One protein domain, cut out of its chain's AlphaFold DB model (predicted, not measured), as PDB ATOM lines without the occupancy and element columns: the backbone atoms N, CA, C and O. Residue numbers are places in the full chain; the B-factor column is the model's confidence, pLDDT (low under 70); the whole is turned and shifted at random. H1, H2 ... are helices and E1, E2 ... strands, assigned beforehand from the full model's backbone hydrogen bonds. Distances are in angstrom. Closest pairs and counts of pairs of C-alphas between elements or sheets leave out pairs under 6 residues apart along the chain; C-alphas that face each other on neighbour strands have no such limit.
ATOM      1  N   ARG A 115      17.733  56.012  -3.868       95.62
ATOM      2  CA  ARG A 115      18.146  55.959  -5.278       95.62
ATOM      3  C   ARG A 115      17.307  54.934  -6.022       95.62
ATOM      4  O   ARG A 115      17.309  53.768  -5.643       95.62
ATOM      5  N   VAL A 116      16.649  55.318  -7.110       93.94
ATOM      6  CA  VAL A 116      15.988  54.341  -7.988       93.94
ATOM      7  C   VAL A 116      17.041  53.624  -8.836       93.94
ATOM      8  O   VAL A 116      17.818  54.264  -9.537       93.94
ATOM      9  N   GLU A 117      17.077  52.297  -8.755       91.88
ATOM     10  CA  GLU A 117      17.984  51.447  -9.525       91.88
ATOM     11  C   GLU A 117      17.387  51.161 -10.910       91.88
ATOM     12  O   GLU A 117      16.411  50.418 -11.044       91.88
ATOM     13  N   THR A 118      17.972  51.767 -11.944       88.12
ATOM     14  CA  THR A 118      17.499  51.680 -13.334       88.12
ATOM     15  C   THR A 118      18.412  50.858 -14.236       88.12
ATOM     16  O   THR A 118      17.980  50.467 -15.321       88.12
ATOM     17  N   GLU A 119      19.632  50.525 -13.813       87.81
ATOM     18  CA  GLU A 119      20.606  49.792 -14.628       87.81
ATOM     19  C   GLU A 119      20.407  48.287 -14.457       87.81
ATOM     20  O   GLU A 119      20.211  47.547 -15.424       87.81
ATOM     21  N   ARG A 120      20.343  47.829 -13.207       89.25
ATOM     22  CA  ARG A 120      20.247  46.409 -12.859       89.25
ATOM     23  C   ARG A 120      18.807  45.985 -12.607       89.25
ATOM     24  O   ARG A 120      17.890  46.802 -12.537       89.25
ATOM     25  N   VAL A 121      18.598  44.675 -12.550       87.06
ATOM     26  CA  VAL A 121      17.292  44.060 -12.316       87.06
ATOM     27  C   VAL A 121      17.476  42.909 -11.346       87.06
ATOM     28  O   VAL A 121      18.387  42.104 -11.513       87.06
ATOM     29  N   ARG A 122      16.579  42.812 -10.364       87.25
ATOM     30  CA  ARG A 122      16.486  41.630  -9.498       87.25
ATOM     31  C   ARG A 122      15.079  41.047  -9.390       87.25
ATOM     32  O   ARG A 122      14.942  39.864  -9.109       87.25
ATOM     33  N   ASN A 123      14.047  41.850  -9.658       88.38
ATOM     34  CA  ASN A 123      12.662  41.400  -9.690       88.38
ATOM     35  C   ASN A 123      12.194  41.273 -11.148       88.38
ATOM     36  O   ASN A 123      12.102  42.273 -11.863       88.38
ATOM     37  N   PHE A 124      11.921  40.046 -11.584       87.81
ATOM     38  CA  PHE A 124      11.397  39.717 -12.913       87.81
ATOM     39  C   PHE A 124      10.733  38.331 -12.897       87.81
ATOM     40  O   PHE A 124      10.939  37.553 -11.958       87.81
ATOM     41  N   ASP A 125       9.955  38.017 -13.931       85.81
ATOM     42  CA  ASP A 125       9.293  36.715 -14.071       85.81
ATOM     43  C   ASP A 125      10.331  35.584 -14.178       85.81
ATOM     44  O   ASP A 125      11.252  35.651 -14.987       85.81
ATOM     45  N   GLY A 126      10.207  34.548 -13.347       84.12
ATOM     46  CA  GLY A 126      11.183  33.450 -13.278       84.12
ATOM     47  C   GLY A 126      12.421  33.733 -12.418       84.12
ATOM     48  O   GLY A 126      13.269  32.857 -12.266       84.12
ATOM     49  N   SER A 127      12.532  34.920 -11.813       87.94
ATOM     50  CA  SER A 127      13.585  35.195 -10.829       87.94
ATOM     51  C   SER A 127      13.418  34.358  -9.556       87.94
ATOM     52  O   SER A 127      12.315  33.949  -9.197       87.94
ATOM     53  N   LEU A 128      14.510  34.175  -8.811       89.25
ATOM     54  CA  LEU A 128      14.493  33.490  -7.515       89.25
ATOM     55  C   LEU A 128      13.968  34.368  -6.371       89.25
ATOM     56  O   LEU A 128      14.049  33.949  -5.221       89.25
ATOM     57  N   ILE A 129      13.457  35.576  -6.631       88.69
ATOM     58  CA  ILE A 129      13.217  36.598  -5.596       88.69
ATOM     59  C   ILE A 129      12.196  36.186  -4.523       88.69
ATOM     60  O   ILE A 129      12.220  36.726  -3.424       88.69
ATOM     61  N   TYR A 130      11.334  35.203  -4.793       88.06
ATOM     62  CA  TYR A 130      10.416  34.634  -3.799       88.06
ATOM     63  C   TYR A 130      11.090  33.640  -2.830       88.06
ATOM     64  O   TYR A 130      10.508  33.302  -1.799       88.06
ATOM     65  N   VAL A 131      12.313  33.183  -3.125       91.88
ATOM     66  CA  VAL A 131      13.130  32.318  -2.259       91.88
ATOM     67  C   VAL A 131      14.131  33.162  -1.482       91.88
ATOM     68  O   VAL A 131      14.816  34.026  -2.029       91.88
ATOM     69  N   LYS A 132      14.298  32.885  -0.189       94.25
ATOM     70  CA  LYS A 132      15.365  33.510   0.598       94.25
ATOM     71  C   LYS A 132      16.672  32.722   0.426       94.25
ATOM     72  O   LYS A 132      16.969  31.799   1.177       94.25
ATOM     73  N   THR A 133      17.430  33.077  -0.607       94.12
ATOM     74  CA  THR A 133      18.700  32.435  -0.993       94.12
ATOM     75  C   THR A 133      19.805  33.481  -1.161       94.12
ATOM     76  O   THR A 133      19.503  34.590  -1.606       94.12
ATOM     77  N   PRO A 134      21.080  33.175  -0.840       93.25
ATOM     78  CA  PRO A 134      22.190  34.123  -0.963       93.25
ATOM     79  C   PRO A 134      22.346  34.740  -2.350       93.25
ATOM     80  O   PRO A 134      22.755  35.892  -2.449       93.25
ATOM     81  N   SER A 135      21.987  34.012  -3.412       89.44
ATOM     82  CA  SER A 135      22.085  34.512  -4.789       89.44
ATOM     83  C   SER A 135      21.279  35.799  -5.010       89.44
ATOM     84  O   SER A 135      21.740  36.691  -5.716       89.44
ATOM     85  N   ASN A 136      20.133  35.949  -4.336       88.88
ATOM     86  CA  ASN A 136      19.302  37.157  -4.411       88.88
ATOM     87  C   ASN A 136      19.883  38.358  -3.655       88.88
ATOM     88  O   ASN A 136      19.440  39.483  -3.874       88.88
ATOM     89  N   TYR A 137      20.825  38.114  -2.740       89.25
ATOM     90  CA  TYR A 137      21.502  39.141  -1.946       89.25
ATOM     91  C   TYR A 137      22.840  39.534  -2.571       89.25
ATOM     92  O   TYR A 137      23.170  40.713  -2.627       89.25
ATOM     93  N   ALA A 138      23.594  38.560  -3.089       91.50
ATOM     94  CA  ALA A 138      24.913  38.784  -3.673       91.50
ATOM     95  C   ALA A 138      24.887  39.844  -4.788       91.50
ATOM     96  O   ALA A 138      25.776  40.691  -4.867       91.50
ATOM     97  N   SER A 139      23.834  39.842  -5.607       87.25
ATOM     98  CA  SER A 139      23.652  40.792  -6.708       87.25
ATOM     99  C   SER A 139      23.328  42.227  -6.267       87.25
ATOM    100  O   SER A 139      23.405  43.134  -7.097       87.25
ATOM    101  N   THR A 140      22.998  42.473  -4.991       90.12
ATOM    102  CA  THR A 140      22.628  43.816  -4.504       90.12
ATOM    103  C   THR A 140      23.795  44.590  -3.901       90.12
ATOM    104  O   THR A 140      23.745  45.816  -3.889       90.12
ATOM    105  N   PHE A 141      24.871  43.928  -3.459       92.56
ATOM    106  CA  PHE A 141      25.949  44.599  -2.720       92.56
ATOM    107  C   PHE A 141      26.684  45.676  -3.527       92.56
ATOM    108  O   PHE A 141      26.948  46.758  -3.004       92.56
ATOM    109  N   GLY A 142      26.992  45.412  -4.800       93.19
ATOM    110  CA  GLY A 142      27.596  46.415  -5.687       93.19
ATOM    111  C   GLY A 142      26.695  47.647  -5.869       93.19
ATOM    112  O   GLY A 142      27.135  48.766  -5.605       93.19
ATOM    113  N   PRO A 143      25.419  47.460  -6.251       92.31
ATOM    114  CA  PRO A 143      24.433  48.544  -6.349       92.31
ATOM    115  C   PRO A 143      24.208  49.315  -5.050       92.31
ATOM    116  O   PRO A 143      24.117  50.543  -5.070       92.31
ATOM    117  N   ASP A 144      24.164  48.623  -3.913       92.88
ATOM    118  CA  ASP A 144      24.009  49.247  -2.599       92.88
ATOM    119  C   ASP A 144      25.249  50.080  -2.231       92.88
ATOM    120  O   ASP A 144      25.114  51.169  -1.672       92.88
ATOM    121  N   LYS A 145      26.458  49.634  -2.602       95.12
ATOM    122  CA  LYS A 145      27.673  50.453  -2.477       95.12
ATOM    123  C   LYS A 145      27.607  51.696  -3.365       95.12
ATOM    124  O   LYS A 145      27.788  52.797  -2.860       95.12
ATOM    125  N   GLN A 146      27.291  51.543  -4.650       95.31
ATOM    126  CA  GLN A 146      27.190  52.671  -5.584       95.31
ATOM    127  C   GLN A 146      26.131  53.689  -5.128       95.31
ATOM    128  O   GLN A 146      26.323  54.893  -5.246       95.31
ATOM    129  N   THR A 147      25.021  53.207  -4.566       95.81
ATOM    130  CA  THR A 147      23.974  54.040  -3.961       95.81
ATOM    131  C   THR A 147      24.547  54.931  -2.859       95.81
ATOM    132  O   THR A 147      24.322  56.142  -2.879       95.81
ATOM    133  N   LYS A 148      25.328  54.345  -1.944       95.75
ATOM    134  CA  LYS A 148      25.995  55.072  -0.855       95.75
ATOM    135  C   LYS A 148      27.051  56.045  -1.361       95.75
ATOM    136  O   LYS A 148      27.091  57.176  -0.889       95.75
ATOM    137  N   ASP A 149      27.854  55.638  -2.341       97.25
ATOM    138  CA  ASP A 149      28.895  56.482  -2.941       97.25
ATOM    139  C   ASP A 149      28.286  57.720  -3.641       97.25
ATOM    140  O   ASP A 149      28.894  58.786  -3.663       97.25
ATOM    141  N   MET A 150      27.045  57.621  -4.135       96.69
ATOM    142  CA  MET A 150      26.263  58.743  -4.682       96.69
ATOM    143  C   MET A 150      25.537  59.580  -3.611       96.69
ATOM    144  O   MET A 150      24.748  60.466  -3.939       96.69
ATOM    145  N   GLY A 151      25.752  59.285  -2.328       96.50
ATOM    146  CA  GLY A 151      25.136  59.986  -1.206       96.50
ATOM    147  C   GLY A 151      23.712  59.539  -0.867       96.50
ATOM    148  O   GLY A 151      23.088  60.152  -0.007       96.50
ATOM    149  N   TYR A 152      23.163  58.490  -1.471       96.75
ATOM    150  CA  TYR A 152      21.852  57.963  -1.077       96.75
ATOM    151  C   TYR A 152      21.996  56.942   0.055       96.75
ATOM    152  O   TYR A 152      23.031  56.297   0.203       96.75
ATOM    153  N   ASP A 153      20.955  56.776   0.868       93.19
ATOM    154  CA  ASP A 153      20.994  55.835   1.988       93.19
ATOM    155  C   ASP A 153      20.692  54.402   1.514       93.19
ATOM    156  O   ASP A 153      21.350  53.458   1.955       93.19
ATOM    157  N   ILE A 154      19.710  54.236   0.611       93.00
ATOM    158  CA  ILE A 154      19.227  52.926   0.141       93.00
ATOM    159  C   ILE A 154      18.766  52.938  -1.326       93.00
ATOM    160  O   ILE A 154      18.375  53.971  -1.872       93.00
ATOM    161  N   SER A 155      18.802  51.765  -1.962       94.19
ATOM    162  CA  SER A 155      18.366  51.543  -3.345       94.19
ATOM    163  C   SER A 155      16.871  51.196  -3.415       94.19
ATOM    164  O   SER A 155      16.339  50.561  -2.512       94.19
ATOM    165  N   MET A 156      16.168  51.580  -4.480       93.56
ATOM    166  CA  MET A 156      14.801  51.151  -4.796       93.56
ATOM    167  C   MET A 156      14.813  50.374  -6.104       93.56
ATOM    168  O   MET A 156      15.170  50.910  -7.151       93.56
ATOM    169  N   TRP A 157      14.392  49.118  -6.040       92.25
ATOM    170  CA  TRP A 157      14.383  48.188  -7.158       92.25
ATOM    171  C   TRP A 157      13.088  48.290  -7.952       92.25
ATOM    172  O   TRP A 157      11.996  48.365  -7.384       92.25
ATOM    173  N   LEU A 158      13.217  48.234  -9.276       90.81
ATOM    174  CA  LEU A 158      12.093  48.209 -10.204       90.81
ATOM    175  C   LEU A 158      11.803  46.780 -10.677       90.81
ATOM    176  O   LEU A 158      12.712  45.969 -10.864       90.81
ATOM    177  N   TYR A 159      10.524  46.485 -10.897       88.12
ATOM    178  CA  TYR A 159      10.064  45.246 -11.502       88.12
ATOM    179  C   TYR A 159      10.225  45.294 -13.011       88.12
ATOM    180  O   TYR A 159       9.683  46.183 -13.675       88.12
ATOM    181  N   ASN A 160      10.914  44.304 -13.561       84.94
ATOM    182  CA  ASN A 160      11.124  44.213 -14.990       84.94
ATOM    183  C   ASN A 160      10.053  43.350 -15.672       84.94
ATOM    184  O   ASN A 160      10.261  42.168 -15.928       84.94
ATOM    185  N   GLU A 161       8.913  43.960 -16.003       78.25
ATOM    186  CA  GLU A 161       7.885  43.355 -16.862       78.25
ATOM    187  C   GLU A 161       8.218  43.649 -18.333       78.25
ATOM    188  O   GLU A 161       8.302  44.815 -18.727       78.25
ATOM    189  N   LYS A 162       8.429  42.604 -19.150       77.06
ATOM    190  CA  LYS A 162       8.710  42.716 -20.599       77.06
ATOM    191  C   LYS A 162       9.789  43.762 -20.948       77.06
ATOM    192  O   LYS A 162       9.629  44.520 -21.903       77.06
ATOM    193  N   CYS A 163      10.862  43.825 -20.157       71.44
ATOM    194  CA  CYS A 163      11.975  44.772 -20.324       71.44
ATOM    195  C   CYS A 163      11.640  46.261 -20.083       71.44
ATOM    196  O   CYS A 163      12.404  47.122 -20.513       71.44
ATOM    197  N   LYS A 164      10.528  46.600 -19.407       73.69
ATOM    198  CA  LYS A 164      10.070  48.001 -19.280       73.69
ATOM    199  C   LYS A 164      10.317  48.683 -17.927       73.69
ATOM    200  O   LYS A 164      10.125  49.891 -17.850       73.69
ATOM    201  N   LYS A 165      10.725  47.962 -16.872       76.00
ATOM    202  CA  LYS A 165      11.046  48.510 -15.525       76.00
ATOM    203  C   LYS A 165      10.061  49.586 -15.000       76.00
ATOM    204  O   LYS A 165      10.478  50.646 -14.554       76.00
ATOM    205  N   GLN A 166       8.748  49.346 -15.067       76.44
ATOM    206  CA  GLN A 166       7.736  50.404 -14.841       76.44
ATOM    207  C   GLN A 166       7.128  50.431 -13.434       76.44
ATOM    208  O   GLN A 166       6.357  51.335 -13.116       76.44
ATOM    209  N   CYS A 167       7.410  49.437 -12.592       84.56
ATOM    210  CA  CYS A 167       6.773  49.305 -11.282       84.56
ATOM    211  C   CYS A 167       7.815  49.234 -10.175       84.56
ATOM    212  O   CYS A 167       8.839  48.579 -10.329       84.56
ATOM    213  N   ILE A 168       7.542  49.875  -9.043       88.69
ATOM    214  CA  ILE A 168       8.386  49.760  -7.853       88.69
ATOM    215  C   ILE A 168       8.185  48.377  -7.229       88.69
ATOM    216  O   ILE A 168       7.050  48.011  -6.931       88.69
ATOM    217  N   ALA A 169       9.278  47.648  -6.998       88.38
ATOM    218  CA  ALA A 169       9.260  46.295  -6.452       88.38
ATOM    219  C   ALA A 169       9.629  46.241  -4.965       88.38
ATOM    220  O   ALA A 169       8.810  45.860  -4.128       88.38
ATOM    221  N   GLU A 170      10.864  46.614  -4.630       89.25
ATOM    222  CA  GLU A 170      11.424  46.451  -3.288       89.25
ATOM    223  C   GLU A 170      12.370  47.598  -2.941       89.25
ATOM    224  O   GLU A 170      13.051  48.150  -3.801       89.25
ATOM    225  N   LEU A 171      12.430  47.931  -1.658       90.50
ATOM    226  CA  LEU A 171      13.276  48.978  -1.111       90.50
ATOM    227  C   LEU A 171      14.514  48.323  -0.490       90.50
ATOM    228  O   LEU A 171      14.463  47.786   0.614       90.50
ATOM    229  N   SER A 172      15.619  48.316  -1.233       88.00
ATOM    230  CA  SER A 172      16.819  47.526  -0.966       88.00
ATOM    231  C   SER A 172      16.428  46.062  -0.722       88.00
ATOM    232  O   SER A 172      15.865  45.438  -1.620       88.00
ATOM    233  N   MET A 173      16.665  45.524   0.475       86.94
ATOM    234  CA  MET A 173      16.321  44.154   0.881       86.94
ATOM    235  C   MET A 173      14.979  44.046   1.631       86.94
ATOM    236  O   MET A 173      14.714  43.030   2.281       86.94
ATOM    237  N   ALA A 174      14.153  45.093   1.593       89.81
ATOM    238  CA  ALA A 174      12.867  45.160   2.269       89.81
ATOM    239  C   ALA A 174      11.707  45.308   1.278       89.81
ATOM    240  O   ALA A 174      11.821  45.894   0.201       89.81
ATOM    241  N   ASN A 175      10.536  44.820   1.683       92.19
ATOM    242  CA  ASN A 175       9.300  45.175   1.000       92.19
ATOM    243  C   ASN A 175       8.983  46.662   1.214       92.19
ATOM    244  O   ASN A 175       9.352  47.246   2.231       92.19
ATOM    245  N   VAL A 176       8.243  47.251   0.277       91.50
ATOM    246  CA  VAL A 176       7.856  48.665   0.313       91.50
ATOM    247  C   VAL A 176       6.347  48.821   0.461       91.50
ATOM    248  O   VAL A 176       5.565  48.059  -0.112       91.50
ATOM    249  N   PHE A 177       5.944  49.828   1.228       92.19
ATOM    250  CA  PHE A 177       4.562  50.260   1.375       92.19
ATOM    251  C   PHE A 177       4.475  51.768   1.140       92.19
ATOM    252  O   PHE A 177       5.367  52.515   1.528       92.19
ATOM    253  N   PHE A 178       3.371  52.207   0.548       90.44
ATOM    254  CA  PHE A 178       3.041  53.604   0.313       90.44
ATOM    255  C   PHE A 178       1.725  53.921   1.007       90.44
ATOM    256  O   PHE A 178       0.741  53.205   0.829       90.44
ATOM    257  N   VAL A 179       1.690  55.011   1.768       90.81
ATOM    258  CA  VAL A 179       0.442  55.573   2.286       90.81
ATOM    259  C   VAL A 179       0.064  56.739   1.388       90.81
ATOM    260  O   VAL A 179       0.784  57.730   1.307       90.81
ATOM    261  N   MET A 180      -1.056  56.612   0.685       88.25
ATOM    262  CA  MET A 180      -1.486  57.578  -0.327       88.25
ATOM    263  C   MET A 180      -2.897  58.079  -0.034       88.25
ATOM    264  O   MET A 180      -3.663  57.429   0.678       88.25
ATOM    265  N   LYS A 181      -3.259  59.243  -0.581       88.69
ATOM    266  CA  LYS A 181      -4.661  59.676  -0.622       88.69
ATOM    267  C   LYS A 181      -5.431  58.787  -1.598       88.69
ATOM    268  O   LYS A 181      -4.903  58.445  -2.656       88.69
ATOM    269  N   ASP A 182      -6.662  58.422  -1.252       86.88
ATOM    270  CA  ASP A 182      -7.539  57.742  -2.204       86.88
ATOM    271  C   ASP A 182      -7.906  58.706  -3.343       86.88
ATOM    272  O   ASP A 182      -8.234  59.872  -3.106       86.88
ATOM    273  N   ARG A 183      -7.836  58.223  -4.588       86.81
ATOM    274  CA  ARG A 183      -8.089  59.041  -5.785       86.81
ATOM    275  C   ARG A 183      -9.540  59.517  -5.911       86.81
ATOM    276  O   ARG A 183      -9.785  60.497  -6.602       86.81
ATOM    277  N   TYR A 184     -10.484  58.808  -5.295       89.88
ATOM    278  CA  TYR A 184     -11.916  59.110  -5.315       89.88
ATOM    279  C   TYR A 184     -12.377  59.771  -4.012       89.88
ATOM    280  O   TYR A 184     -13.411  60.431  -3.991       89.88
ATOM    281  N   ASN A 185     -11.613  59.624  -2.924       87.81
ATOM    282  CA  ASN A 185     -11.876  60.289  -1.650       87.81
ATOM    283  C   ASN A 185     -10.575  60.820  -1.007       87.81
ATOM    284  O   ASN A 185      -9.938  60.110  -0.227       87.81
ATOM    285  N   PRO A 186     -10.195  62.089  -1.238       87.94
ATOM    286  CA  PRO A 186      -8.949  62.667  -0.716       87.94
ATOM    287  C   PRO A 186      -8.815  62.684   0.821       87.94
ATOM    288  O   PRO A 186      -7.697  62.791   1.345       87.94
ATOM    289  N   ASN A 187      -9.930  62.564   1.552       89.56
ATOM    290  CA  ASN A 187      -9.949  62.470   3.016       89.56
ATOM    291  C   ASN A 187      -9.601  61.064   3.516       89.56
ATOM    292  O   ASN A 187      -9.246  60.879   4.678       89.56
ATOM    293  N   LYS A 188      -9.642  60.070   2.631       86.31
ATOM    294  CA  LYS A 188      -9.271  58.692   2.918       86.31
ATOM    295  C   LYS A 188      -7.798  58.457   2.597       86.31
ATOM    296  O   LYS A 188      -7.242  59.019   1.650       86.31
ATOM    297  N   ARG A 189      -7.148  57.624   3.407       85.62
ATOM    298  CA  ARG A 189      -5.807  57.102   3.132       85.62
ATOM    299  C   ARG A 189      -5.904  55.635   2.739       85.62
ATOM    300  O   ARG A 189      -6.720  54.897   3.285       85.62
ATOM    301  N   ILE A 190      -5.069  55.235   1.793       86.81
ATOM    302  CA  ILE A 190      -4.921  53.854   1.343       86.81
ATOM    303  C   ILE A 190      -3.478  53.414   1.554       86.81
ATOM    304  O   ILE A 190      -2.547  54.202   1.376       86.81
ATOM    305  N   LEU A 191      -3.310  52.153   1.936       88.56
ATOM    306  CA  LEU A 191      -2.012  51.499   2.008       88.56
ATOM    307  C   LEU A 191      -1.812  50.692   0.723       88.56
ATOM    308  O   LEU A 191      -2.626  49.831   0.392       88.56
ATOM    309  N   VAL A 192      -0.738  50.983  -0.003       88.38
ATOM    310  CA  VAL A 192      -0.406  50.369  -1.290       88.38
ATOM    311  C   VAL A 192       0.935  49.662  -1.168       88.38
ATOM    312  O   VAL A 192       1.898  50.206  -0.642       88.38
ATOM    313  N   THR A 193       1.018  48.443  -1.674       90.19
ATOM    314  CA  THR A 193       2.270  47.704  -1.857       90.19
ATOM    315  C   THR A 193       2.177  46.937  -3.171       90.19
ATOM    316  O   THR A 193       1.103  46.863  -3.777       90.19
ATOM    317  N   MET A 194       3.291  46.379  -3.635       83.75
ATOM    318  CA  MET A 194       3.313  45.582  -4.853       83.75
ATOM    319  C   MET A 194       2.301  44.428  -4.773       83.75
ATOM    320  O   MET A 194       2.207  43.721  -3.761       83.75
ATOM    321  N   ARG A 195       1.539  44.255  -5.857       72.06
ATOM    322  CA  ARG A 195       0.568  43.167  -6.020       72.06
ATOM    323  C   ARG A 195       1.258  41.820  -6.161       72.06
ATOM    324  O   ARG A 195       2.333  41.739  -6.736       72.06
ATOM    325  N   GLU A 196       0.560  40.773  -5.742       65.00
ATOM    326  CA  GLU A 196       1.057  39.390  -5.759       65.00
ATOM    327  C   GLU A 196       1.233  38.805  -7.161       65.00
ATOM    328  O   GLU A 196       2.046  37.907  -7.334       65.00
ATOM    329  N   LYS A 197       0.550  39.349  -8.183       66.62
ATOM    330  CA  LYS A 197       0.809  38.955  -9.580       66.62
ATOM    331  C   LYS A 197       2.249  39.240 -10.026       66.62
ATOM    332  O   LYS A 197       2.672  38.737 -11.057       66.62
ATOM    333  N   TYR A 198       2.951  40.108  -9.300       71.62
ATOM    334  CA  TYR A 198       4.346  40.411  -9.536       71.62
ATOM    335  C   TYR A 198       5.209  39.701  -8.507       71.62
ATOM    336  O   TYR A 198       4.885  39.656  -7.319       71.62
ATOM    337  N   ILE A 199       6.351  39.202  -8.962       76.56
ATOM    338  CA  ILE A 199       7.235  38.434  -8.106       76.56
ATOM    339  C   ILE A 199       8.033  39.364  -7.169       76.56
ATOM    340  O   ILE A 199       8.937  40.096  -7.585       76.56
ATOM    341  N   VAL A 200       7.696  39.320  -5.879       85.25
ATOM    342  CA  VAL A 200       8.410  39.997  -4.780       85.25
ATOM    343  C   VAL A 200       8.702  39.024  -3.655       85.25
ATOM    344  O   VAL A 200       8.012  38.017  -3.494       85.25
ATOM    345  N   PHE A 201       9.693  39.353  -2.833       89.75
ATOM    346  CA  PHE A 201      10.004  38.554  -1.661       89.75
ATOM    347  C   PHE A 201       8.805  38.499  -0.686       89.75
ATOM    348  O   PHE A 201       8.327  39.557  -0.248       89.75
ATOM    349  N   PRO A 202       8.318  37.305  -0.288       89.56
ATOM    350  CA  PRO A 202       7.196  37.151   0.640       89.56
ATOM    351  C   PRO A 202       7.653  37.396   2.088       89.56
ATOM    352  O   PRO A 202       7.829  36.476   2.890       89.56
ATOM    353  N   GLY A 203       7.917  38.658   2.433       91.88
ATOM    354  CA  GLY A 203       8.419  39.046   3.750       91.88
ATOM    355  C   GLY A 203       7.396  38.832   4.869       91.88
ATOM    356  O   GLY A 203       6.231  39.203   4.751       91.88
ATOM    357  N   SER A 204       7.846  38.309   6.016       92.81
ATOM    358  CA  SER A 204       6.977  38.080   7.187       92.81
ATOM    359  C   SER A 204       6.378  39.375   7.744       92.81
ATOM    360  O   SER A 204       5.240  39.377   8.207       92.81
ATOM    361  N   PHE A 205       7.133  40.477   7.687       92.56
ATOM    362  CA  PHE A 205       6.636  41.793   8.082       92.56
ATOM    363  C   PHE A 205       5.628  42.332   7.073       92.56
ATOM    364  O   PHE A 205       4.588  42.817   7.490       92.56
ATOM    365  N   ARG A 206       5.863  42.163   5.762       92.31
ATOM    366  CA  ARG A 206       4.865  42.508   4.739       92.31
ATOM    367  C   ARG A 206       3.553  41.770   4.982       92.31
ATOM    368  O   ARG A 206       2.507  42.411   4.993       92.31
ATOM    369  N   ASN A 207       3.619  40.457   5.209       91.00
ATOM    370  CA  ASN A 207       2.445  39.642   5.516       91.00
ATOM    371  C   ASN A 207       1.691  40.189   6.737       91.00
ATOM    372  O   ASN A 207       0.518  40.523   6.634       91.00
ATOM    373  N   ALA A 208       2.388  40.381   7.862       92.00
ATOM    374  CA  ALA A 208       1.775  40.902   9.081       92.00
ATOM    375  C   ALA A 208       1.182  42.309   8.906       92.00
ATOM    376  O   ALA A 208       0.060  42.547   9.339       92.00
ATOM    377  N   THR A 209       1.897  43.226   8.245       92.25
ATOM    378  CA  THR A 209       1.415  44.585   7.968       92.25
ATOM    379  C   THR A 209       0.139  44.557   7.140       92.25
ATOM    380  O   THR A 209      -0.797  45.285   7.454       92.25
ATOM    381  N   ILE A 210       0.071  43.700   6.114       89.12
ATOM    382  CA  ILE A 210      -1.154  43.519   5.332       89.12
ATOM    383  C   ILE A 210      -2.263  42.989   6.236       89.12
ATOM    384  O   ILE A 210      -3.294  43.642   6.320       89.12
ATOM    385  N   THR A 211      -2.052  41.876   6.948       88.50
ATOM    386  CA  THR A 211      -3.059  41.269   7.838       88.50
ATOM    387  C   THR A 211      -3.627  42.276   8.837       88.50
ATOM    388  O   THR A 211      -4.843  42.403   8.963       88.50
ATOM    389  N   ILE A 212      -2.754  43.035   9.500       89.38
ATOM    390  CA  ILE A 212      -3.136  44.080  10.452       89.38
ATOM    391  C   ILE A 212      -3.906  45.194   9.739       89.38
ATOM    392  O   ILE A 212      -4.952  45.621  10.208       89.38
ATOM    393  N   ALA A 213      -3.443  45.656   8.578       86.81
ATOM    394  CA  ALA A 213      -4.148  46.697   7.842       86.81
ATOM    395  C   ALA A 213      -5.566  46.264   7.423       86.81
ATOM    396  O   ALA A 213      -6.459  47.104   7.429       86.81
ATOM    397  N   GLN A 214      -5.800  44.981   7.100       82.88
ATOM    398  CA  GLN A 214      -7.148  44.505   6.740       82.88
ATOM    399  C   GLN A 214      -8.070  44.347   7.953       82.88
ATOM    400  O   GLN A 214      -9.285  44.337   7.766       82.88
ATOM    401  N   SER A 215      -7.537  44.236   9.176       81.88
ATOM    402  CA  SER A 215      -8.371  44.181  10.384       81.88
ATOM    403  C   SER A 215      -8.902  45.557  10.805       81.88
ATOM    404  O   SER A 215      -9.898  45.640  11.522       81.88
ATOM    405  N   PHE A 216      -8.302  46.650  10.322       74.00
ATOM    406  CA  PHE A 216      -8.797  48.003  10.564       74.00
ATOM    407  C   PHE A 216      -9.860  48.414   9.534       74.00
ATOM    408  O   PHE A 216      -9.557  48.672   8.372       74.00
ATOM    409  N   VAL A 217     -11.099  48.628   9.994       54.44
ATOM    410  CA  VAL A 217     -12.252  49.087   9.178       54.44
ATOM    411  C   VAL A 217     -11.974  50.403   8.417       54.44
ATOM    412  O   VAL A 217     -12.603  50.689   7.400       54.44
ATOM    413  N   ARG A 218     -11.008  51.216   8.873       51.59
ATOM    414  CA  ARG A 218     -10.655  52.526   8.287       51.59
ATOM    415  C   ARG A 218      -9.562  52.486   7.212       51.59
ATOM    416  O   ARG A 218      -9.300  53.525   6.608       51.59
ATOM    417  N   ILE A 219      -8.938  51.336   6.946       49.41
ATOM    418  CA  ILE A 219      -7.922  51.201   5.893       49.41
ATOM    419  C   ILE A 219      -8.520  50.376   4.759       49.41
ATOM    420  O   ILE A 219      -8.716  49.171   4.868       49.41
ATOM    421  N   THR A 220      -8.809  51.016   3.628       46.41
ATOM    422  CA  THR A 220      -9.144  50.259   2.419       46.41
ATOM    423  C   THR A 220      -7.867  49.835   1.730       46.41
ATOM    424  O   THR A 220      -7.070  50.663   1.290       46.41
ATOM    425  N   LEU A 221      -7.701  48.525   1.625       47.28
ATOM    426  CA  LEU A 221      -6.638  47.919   0.850       47.28
ATOM    427  C   LEU A 221      -7.125  47.735  -0.582       47.28
ATOM    428  O   LEU A 221      -8.033  46.952  -0.847       47.28
ATOM    429  N   SER A 222      -6.525  48.472  -1.513       40.81
ATOM    430  CA  SER A 222      -6.773  48.265  -2.937       40.81
ATOM    431  C   SER A 222      -5.831  47.183  -3.459       40.81
ATOM    432  O   SER A 222      -4.712  47.446  -3.902       40.81
TER     433      SER A 222
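This is residues 115 to 222 of the 232 residues of an uncharacterized protein of Leptotrombidium deliense (UniProt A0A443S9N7). You are looking at two small lobes joined through the chain after E3: a three-stranded sheet, E1 E2 E3, with helix H2 on one face, and a hairpin of E4 and E5 with helix H3 loosely beside E5. Short H1 continues from the H2 end of the first lobe, and the long stretch 118 to 134, without a named element, loops from E1 round to it. The 108 printed residues hold three named helices and five named strands, in the order E1 H1 H2 E2 E3 E4 E5 H3; the class is mixed, with under half of the residues in named elements. The first sheet is mixed and the second antiparallel. The whole is only just compact, close to loose, with a radius of gyration of the C-alphas of 15.2 A and spans of 42 by 29 by 26 A.

Begin at C-alpha 115, (18.146, 55.959, -5.278), where E1, residues 115 to 117, begins. Beside it runs E2, residues 154 to 160, 19.2 A long, and then E3, residues 167 to 171, 12.1 A. H1 is residues 135 to 138, and H2, residues 141 to 149, is 12.2 A long. E4, residues 177 to 181, starts at C-alpha 177, (4.562, 50.260, 1.375), and measures 13.3 A; E5, residues 189 to 193, measures 13.4 A. H3, residues 204 to 215, runs 16.8 A to C-alpha 215 at (-8.371, 44.181, 10.384).

Start at E2, the inner strand. E1 is parallel to it at 31 degrees, with N 117 and O 156 2.9 A apart; E1, H1 H2, E2 form a strand-helix-strand unit, two parallel neighbour strands with helices between, and its crossover is right-handed. E2 and E3 form an antiparallel hairpin, N 157 and O 170 2.8 A apart. H2 is on this sheet at a height of 8.4 A, slantwise to E2 at 46 degrees on the local plane; their closest C-alphas, Asp 144 and Ser 155, are 6.1 A apart. H1 is not on it, and meets H2 only through their link. In the hairpin E4 and E5, antiparallel, N 178 and O 192 are 2.8 A apart. The closest C-alphas of E5 and H3, Leu 191 and Ala 213, are 7.9 A apart. In H2 and H3 every O i to N i+4 pair is within hydrogen-bond range; H1 is too short for one, and its one O i to N i+3 pair is not within range.

The C-alphas farthest apart, Asp 149 and Val 217, are 43.5 A from each other. The printed part has no cut. The link from E1 to H1, 17 residues, is long; within it, residues 123 to 124 pair parallel with 159 to 160 of E2. Look for pLDDT under 70 at residues 196 to 197 and 217 to 222; the mean of the printed part is 85.9.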